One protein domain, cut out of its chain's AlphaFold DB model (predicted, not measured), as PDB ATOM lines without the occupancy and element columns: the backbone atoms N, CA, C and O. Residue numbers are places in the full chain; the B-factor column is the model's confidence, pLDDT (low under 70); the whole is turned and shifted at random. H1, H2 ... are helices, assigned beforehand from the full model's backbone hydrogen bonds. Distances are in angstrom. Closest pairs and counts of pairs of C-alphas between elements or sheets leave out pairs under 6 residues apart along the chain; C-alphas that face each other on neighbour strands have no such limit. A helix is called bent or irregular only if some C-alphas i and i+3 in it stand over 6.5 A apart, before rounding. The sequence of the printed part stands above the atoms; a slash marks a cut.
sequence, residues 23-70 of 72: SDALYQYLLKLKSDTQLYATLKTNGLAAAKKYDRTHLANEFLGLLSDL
ATOM      1  N   SER A  23      34.797 -10.129 -32.534       97.31
ATOM      2  CA  SER A  23      35.613 -11.289 -32.914       97.31
ATOM      3  C   SER A  23      36.688 -11.639 -31.886       97.31
ATOM      4  O   SER A  23      37.059 -12.811 -31.764       97.31
ATOM      5  N   ASP A  24      37.184 -10.649 -31.146       98.19
ATOM      6  CA  ASP A  24      38.246 -10.843 -30.164       98.19
ATOM      7  C   ASP A  24      37.705 -11.576 -28.936       98.19
ATOM      8  O   ASP A  24      38.293 -12.575 -28.508       98.19
ATOM      9  N   ALA A  25      36.541 -11.172 -28.417       97.19
ATOM     10  CA  ALA A  25      35.868 -11.879 -27.329       97.19
ATOM     11  C   ALA A  25      35.537 -13.329 -27.708       97.19
ATOM     12  O   ALA A  25      35.794 -14.248 -26.921       97.19
ATOM     13  N   LEU A  26      35.040 -13.561 -28.929       97.38
ATOM     14  CA  LEU A  26      34.792 -14.912 -29.434       97.38
ATOM     15  C   LEU A  26      36.076 -15.754 -29.438       97.38
ATOM     16  O   LEU A  26      36.080 -16.876 -28.923       97.38
ATOM     17  N   TYR A  27      37.172 -15.221 -29.981       98.31
ATOM     18  CA  TYR A  27      38.457 -15.921 -30.026       98.31
ATOM     19  C   TYR A  27      38.963 -16.283 -28.623       98.31
ATOM     20  O   TYR A  27      39.335 -17.434 -28.373       98.31
ATOM     21  N   GLN A  28      38.915 -15.336 -27.683       98.56
ATOM     22  CA  GLN A  28      39.346 -15.577 -26.305       98.56
ATOM     23  C   GLN A  28      38.494 -16.647 -25.614       98.56
ATOM     24  O   GLN A  28      39.029 -17.516 -24.922       98.56
ATOM     25  N   TYR A  29      37.178 -16.655 -25.831       98.00
ATOM     26  CA  TYR A  29      36.304 -17.688 -25.274       98.00
ATOM     27  C   TYR A  29      36.543 -19.064 -25.888       98.00
ATOM     28  O   TYR A  29      36.538 -20.052 -25.154       98.00
ATOM     29  N   LEU A  30      36.842 -19.157 -27.184       98.12
ATOM     30  CA  LEU A  30      37.237 -20.425 -27.801       98.12
ATOM     31  C   LEU A  30      38.540 -20.968 -27.196       98.12
ATOM     32  O   LEU A  30      38.619 -22.157 -26.875       98.12
ATOM     33  N   LEU A  31      39.546 -20.114 -26.977       98.50
ATOM     34  CA  LEU A  31      40.783 -20.509 -26.295       98.50
ATOM     35  C   LEU A  31      40.533 -20.944 -24.848       98.50
ATOM     36  O   LEU A  31      41.103 -21.942 -24.396       98.50
ATOM     37  N   LYS A  32      39.658 -20.233 -24.132       98.19
ATOM     38  CA  LYS A  32      39.253 -20.591 -22.771       98.19
ATOM     39  C   LYS A  32      38.600 -21.971 -22.738       98.19
ATOM     40  O   LYS A  32      39.031 -22.816 -21.969       98.19
ATOM     41  N   LEU A  33      37.633 -22.241 -23.613       98.06
ATOM     42  CA  LEU A  33      36.968 -23.548 -23.689       98.06
ATOM     43  C   LEU A  33      37.922 -24.681 -24.083       98.06
ATOM     44  O   LEU A  33      37.760 -25.807 -23.623       98.06
ATOM     45  N   LYS A  34      38.925 -24.395 -24.921       97.94
ATOM     46  CA  LYS A  34      39.955 -25.372 -25.296       97.94
ATOM     47  C   LYS A  34      40.891 -25.717 -24.132       97.94
ATOM     48  O   LYS A  34      41.348 -26.854 -24.048       97.94
ATOM     49  N   SER A  35      41.229 -24.739 -23.295       98.12
ATOM     50  CA  SER A  35      42.211 -24.893 -22.211       98.12
ATOM     51  C   SER A  35      41.592 -25.323 -20.879       98.12
ATOM     52  O   SER A  35      42.227 -26.057 -20.127       98.12
ATOM     53  N   ASP A  36      40.352 -24.922 -20.608       98.44
ATOM     54  CA  ASP A  36      39.608 -25.243 -19.393       98.44
ATOM     55  C   ASP A  36      38.588 -26.360 -19.664       98.44
ATOM     56  O   ASP A  36      37.420 -26.137 -20.006       98.44
ATOM     57  N   THR A  37      39.051 -27.602 -19.525       97.75
ATOM     58  CA  THR A  37      38.233 -28.800 -19.755       97.75
ATOM     59  C   THR A  37      37.105 -28.951 -18.737       97.75
ATOM     60  O   THR A  37      36.061 -29.517 -19.070       97.75
ATOM     61  N   GLN A  38      37.287 -28.433 -17.518       98.31
ATOM     62  CA  GLN A  38      36.267 -28.465 -16.478       98.31
ATOM     63  C   GLN A  38      35.116 -27.530 -16.838       98.31
ATOM     64  O   GLN A  38      33.962 -27.962 -16.835       98.31
ATOM     65  N   LEU A  39      35.417 -26.285 -17.214       98.25
ATOM     66  CA  LEU A  39      34.413 -25.344 -17.699       98.25
ATOM     67  C   LEU A  39      33.657 -25.931 -18.890       98.25
ATOM     68  O   LEU A  39      32.429 -25.948 -18.884       98.25
ATOM     69  N   TYR A  40      34.370 -26.474 -19.877       98.38
ATOM     70  CA  TYR A  40      33.739 -27.095 -21.039       98.38
ATOM     71  C   TYR A  40      32.776 -28.232 -20.650       98.38
ATOM     72  O   TYR A  40      31.646 -28.287 -21.142       98.38
ATOM     73  N   ALA A  41      33.189 -29.124 -19.745       98.31
ATOM     74  CA  ALA A  41      32.353 -30.227 -19.275       98.31
ATOM     75  C   ALA A  41      31.110 -29.742 -18.508       98.31
ATOM     76  O   ALA A  41      30.019 -30.286 -18.712       98.31
ATOM     77  N   THR A  42      31.253 -28.710 -17.674       98.50
ATOM     78  CA  THR A  42      30.134 -28.084 -16.959       98.50
ATOM     79  C   THR A  42      29.128 -27.489 -17.937       98.50
ATOM     80  O   THR A  42      27.960 -27.869 -17.903       98.50
ATOM     81  N   LEU A  43      29.572 -26.641 -18.871       98.38
ATOM     82  CA  LEU A  43      28.684 -26.008 -19.853       98.38
ATOM     83  C   LEU A  43      27.964 -27.052 -20.719       98.38
ATOM     84  O   LEU A  43      26.760 -26.946 -20.944       98.38
ATOM     85  N   LYS A  44      28.667 -28.114 -21.140       97.88
ATOM     86  CA  LYS A  44      28.069 -29.244 -21.869       97.88
ATOM     87  C   LYS A  44      26.963 -29.925 -21.060       97.88
ATOM     88  O   LYS A  44      25.899 -30.221 -21.601       97.88
ATOM     89  N   THR A  45      27.220 -30.201 -19.785       98.31
ATOM     90  CA  THR A  45      26.255 -30.865 -18.897       98.31
ATOM     91  C   THR A  45      25.026 -29.987 -18.683       98.31
ATOM     92  O   THR A  45      23.896 -30.455 -18.843       98.31
ATOM     93  N   ASN A  46      25.244 -28.701 -18.419       98.25
ATOM     94  CA  ASN A  46      24.190 -27.713 -18.229       98.25
ATOM     95  C   ASN A  46      23.343 -27.534 -19.492       98.25
ATOM     96  O   ASN A  46      22.116 -27.550 -19.414       98.25
ATOM     97  N   GLY A  47      23.971 -27.465 -20.670       97.06
ATOM     98  CA  GLY A  47      23.268 -27.381 -21.949       97.06
ATOM     99  C   GLY A  47      22.346 -28.576 -22.201       97.06
ATOM    100  O   GLY A  47      21.191 -28.397 -22.585       97.06
ATOM    101  N   LEU A  48      22.807 -29.799 -21.917       96.69
ATOM    102  CA  LEU A  48      21.977 -31.005 -22.040       96.69
ATOM    103  C   LEU A  48      20.819 -31.030 -21.032       96.69
ATOM    104  O   LEU A  48      19.728 -31.495 -21.362       96.69
ATOM    105  N   ALA A  49      21.035 -30.539 -19.810       96.25
ATOM    106  CA  ALA A  49      19.973 -30.418 -18.817       96.25
ATOM    107  C   ALA A  49      18.927 -29.370 -19.234       96.25
ATOM    108  O   ALA A  49      17.729 -29.637 -19.164       96.25
ATOM    109  N   ALA A  50      19.377 -28.213 -19.721       95.81
ATOM    110  CA  ALA A  50      18.530 -27.113 -20.163       95.81
ATOM    111  C   ALA A  50      17.690 -27.467 -21.392       95.81
ATOM    112  O   ALA A  50      16.516 -27.114 -21.445       95.81
ATOM    113  N   ALA A  51      18.253 -28.220 -22.344       94.75
ATOM    114  CA  ALA A  51      17.556 -28.644 -23.558       94.75
ATOM    115  C   ALA A  51      16.229 -29.367 -23.270       94.75
ATOM    116  O   ALA A  51      15.279 -29.226 -24.033       94.75
ATOM    117  N   LYS A  52      16.125 -30.081 -22.139       93.44
ATOM    118  CA  LYS A  52      14.893 -30.772 -21.725       93.44
ATOM    119  C   LYS A  52      13.713 -29.821 -21.501       93.44
ATOM    120  O   LYS A  52      12.581 -30.223 -21.735       93.44
ATOM    121  N   LYS A  53      13.970 -28.572 -21.095       90.88
ATOM    122  CA  LYS A  53      12.935 -27.534 -20.919       90.88
ATOM    123  C   LYS A  53      12.299 -27.118 -22.247       90.88
ATOM    124  O   LYS A  53      11.181 -26.632 -22.268       90.88
ATOM    125  N   TYR A  54      13.015 -27.319 -23.350       90.50
ATOM    126  CA  TYR A  54      12.576 -26.961 -24.696       90.50
ATOM    127  C   TYR A  54      12.121 -28.185 -25.500       90.50
ATOM    128  O   TYR A  54      11.876 -28.084 -26.703       90.50
ATOM    129  N   ASP A  55      12.020 -29.352 -24.854       94.94
ATOM    130  CA  ASP A  55      11.460 -30.538 -25.483       94.94
ATOM    131  C   ASP A  55       9.994 -30.292 -25.862       94.94
ATOM    132  O   ASP A  55       9.186 -29.802 -25.070       94.94
ATOM    133  N   ARG A  56       9.633 -30.656 -27.094       96.19
ATOM    134  CA  ARG A  56       8.295 -30.387 -27.629       96.19
ATOM    135  C   ARG A  56       7.201 -31.114 -26.849       96.19
ATOM    136  O   ARG A  56       6.119 -30.560 -26.680       96.19
ATOM    137  N   THR A  57       7.455 -32.347 -26.412       96.19
ATOM    138  CA  THR A  57       6.481 -33.125 -25.634       96.19
ATOM    139  C   THR A  57       6.289 -32.499 -24.261       96.19
ATOM    140  O   THR A  57       5.156 -32.359 -23.805       96.19
ATOM    141  N   HIS A  58       7.383 -32.081 -23.621       94.31
ATOM    142  CA  HIS A  58       7.345 -31.367 -22.350       94.31
ATOM    143  C   HIS A  58       6.509 -30.083 -22.447       94.31
ATOM    144  O   HIS A  58       5.519 -29.959 -21.730       94.31
ATOM    145  N   LEU A  59       6.820 -29.206 -23.406       96.31
ATOM    146  CA  LEU A  59       6.100 -27.945 -23.609       96.31
ATOM    147  C   LEU A  59       4.617 -28.153 -23.948       96.31
ATOM    148  O   LEU A  59       3.754 -27.441 -23.441       96.31
ATOM    149  N   ALA A  60       4.293 -29.149 -24.779       96.81
ATOM    150  CA  ALA A  60       2.905 -29.460 -25.112       96.81
ATOM    151  C   ALA A  60       2.094 -29.882 -23.875       96.81
ATOM    152  O   ALA A  60       0.937 -29.487 -23.739       96.81
ATOM    153  N   ASN A  61       2.701 -30.650 -22.968       95.69
ATOM    154  CA  ASN A  61       2.059 -31.049 -21.718       95.69
ATOM    155  C   ASN A  61       1.890 -29.866 -20.755       95.69
ATOM    156  O   ASN A  61       0.835 -29.755 -20.132       95.69
ATOM    157  N   GLU A  62       2.873 -28.965 -20.661       95.38
ATOM    158  CA  GLU A  62       2.726 -27.732 -19.877       95.38
ATOM    159  C   GLU A  62       1.566 -26.877 -20.401       95.38
ATOM    160  O   GLU A  62       0.720 -26.424 -19.629       95.38
ATOM    161  N   PHE A  63       1.462 -26.720 -21.722       95.81
ATOM    162  CA  PHE A  63       0.380 -25.954 -22.344       95.81
ATOM    163  C   PHE A  63      -0.983 -26.616 -22.133       95.81
ATOM    164  O   PHE A  63      -1.967 -25.926 -21.868       95.81
ATOM    165  N   LEU A  64      -1.056 -27.948 -22.215       96.44
ATOM    166  CA  LEU A  64      -2.281 -28.689 -21.924       96.44
ATOM    167  C   LEU A  64      -2.736 -28.485 -20.471       96.44
ATOM    168  O   LEU A  64      -3.936 -28.337 -20.234       96.44
ATOM    169  N   GLY A  65      -1.798 -28.444 -19.521       96.00
ATOM    170  CA  GLY A  65      -2.076 -28.109 -18.123       96.00
ATOM    171  C   GLY A  65      -2.729 -26.734 -17.994       96.00
ATOM    172  O   GLY A  65      -3.835 -26.629 -17.474       96.00
ATOM    173  N   LEU A  66      -2.113 -25.707 -18.588       95.88
ATOM    174  CA  LEU A  66      -2.652 -24.342 -18.579       95.88
ATOM    175  C   LEU A  66      -4.062 -24.253 -19.179       95.88
ATOM    176  O   LEU A  66      -4.918 -23.562 -18.636       95.88
ATOM    177  N   LEU A  67      -4.319 -24.953 -20.287       95.75
ATOM    178  CA  LEU A  67      -5.642 -24.979 -20.921       95.75
ATOM    179  C   LEU A  67      -6.693 -25.695 -20.068       95.75
ATOM    180  O   LEU A  67      -7.866 -25.333 -20.120       95.75
ATOM    181  N   SER A  68      -6.285 -26.709 -19.307       94.44
ATOM    182  CA  SER A  68      -7.182 -27.477 -18.439       94.44
ATOM    183  C   SER A  68      -7.608 -26.689 -17.197       94.44
ATOM    184  O   SER A  68      -8.699 -26.921 -16.681       94.44
ATOM    185  N   ASP A  69      -6.779 -25.739 -16.759       92.81
ATOM    186  CA  ASP A  69      -7.036 -24.874 -15.603       92.81
ATOM    187  C   ASP A  69      -7.917 -23.654 -15.935       92.81
ATOM    188  O   ASP A  69      -8.327 -22.913 -15.037       92.81
ATOM    189  N   LEU A  70      -8.236 -23.427 -17.215       89.62
ATOM    190  CA  LEU A  70      -9.117 -22.333 -17.615       89.62
ATOM    191  C   LEU A  70     -10.574 -22.631 -17.213       89.62
ATOM    192  O   LEU A  70     -11.104 -23.700 -17.540       89.62
TER     193      LEU A  70
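Overview. This is residues 23 to 70 of the 72 residues of an uncharacterized protein of Methylomonas lenta (UniProt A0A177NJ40). The longest helix, H2, and H3 after it run on end to end as one kinked arm, and H1 is set nearly square to the near end of H2, so the outline is a long L with no packed core. H1 and H2 meet at the corner of the L around residues 33 to 40, and H3 makes the far end of the long limb. The printed part has 48 residues, with three named helices in the order H1, H2, H3 and no named strand; the class is all helix. The whole is extended, with a radius of gyration of the C-alphas of 17.7 A, and the C-alphas span 50 by 23 by 13 A along their three main axes.

Along the chain. Begin with H2, residues 37 to 54: find C-alpha 37 at (38.233, -28.800, -19.755), and from there the helix runs 26.2 A to C-alpha 54 at (12.576, -26.961, -24.696), with x falling along the way. Before it in the chain comes H1, residues 23 to 35, which starts at C-alpha 23 at (35.613, -11.289, -32.914) and measures 18.5 A from first to last C-alpha. After H2 comes H3, residues 56 to 68, 18.2 A long, which ends at C-alpha 68 at (-7.182, -27.477, -18.439). None of the three helices is bent.

Arrangement. Start again at H2 and look at residues 39 to 40, which alone touch H1, at its residues 33 to 34. H1 and H2 touch only at the corner by their link, and only just, with 3 pairs of C-alphas within 8 A; the closest C-alphas are those of Leu 33 and Tyr 40, 5.5 A apart. Their lines stand at 72 degrees, only just about perpendicular. At the other end of H2, H3 is close but not clearly touching: the closest C-alphas, those of Lys 53 and Leu 59, are 7.4 A apart. H2 and H3 run the same way at a steep tilt of 42 degrees. H1 and H3 are apart. In the backbone, every O i to N i+4 pair of H1 and H3 is within hydrogen-bond range, and in H2 11 of 14 are.

Size, cuts and confidence. Look for the greatest length between the C-alphas of Ser 35 and Leu 70, the two farthest apart, at 51.6 A; from Ser 23 to Leu 70, the first and last printed C-alphas, it is 48.5 A. Residues 44 to 70, of which 44 to 54 belong to H2 and 56 to 68 to H3, stand free, and so do residues 23 to 31 of H1. The printed part has no cut. The links from H1 to H2 and from H2 to H3 are tight, with 1 residue in each. The mean pLDDT of the printed part is 96.5, and no printed residue is under 70.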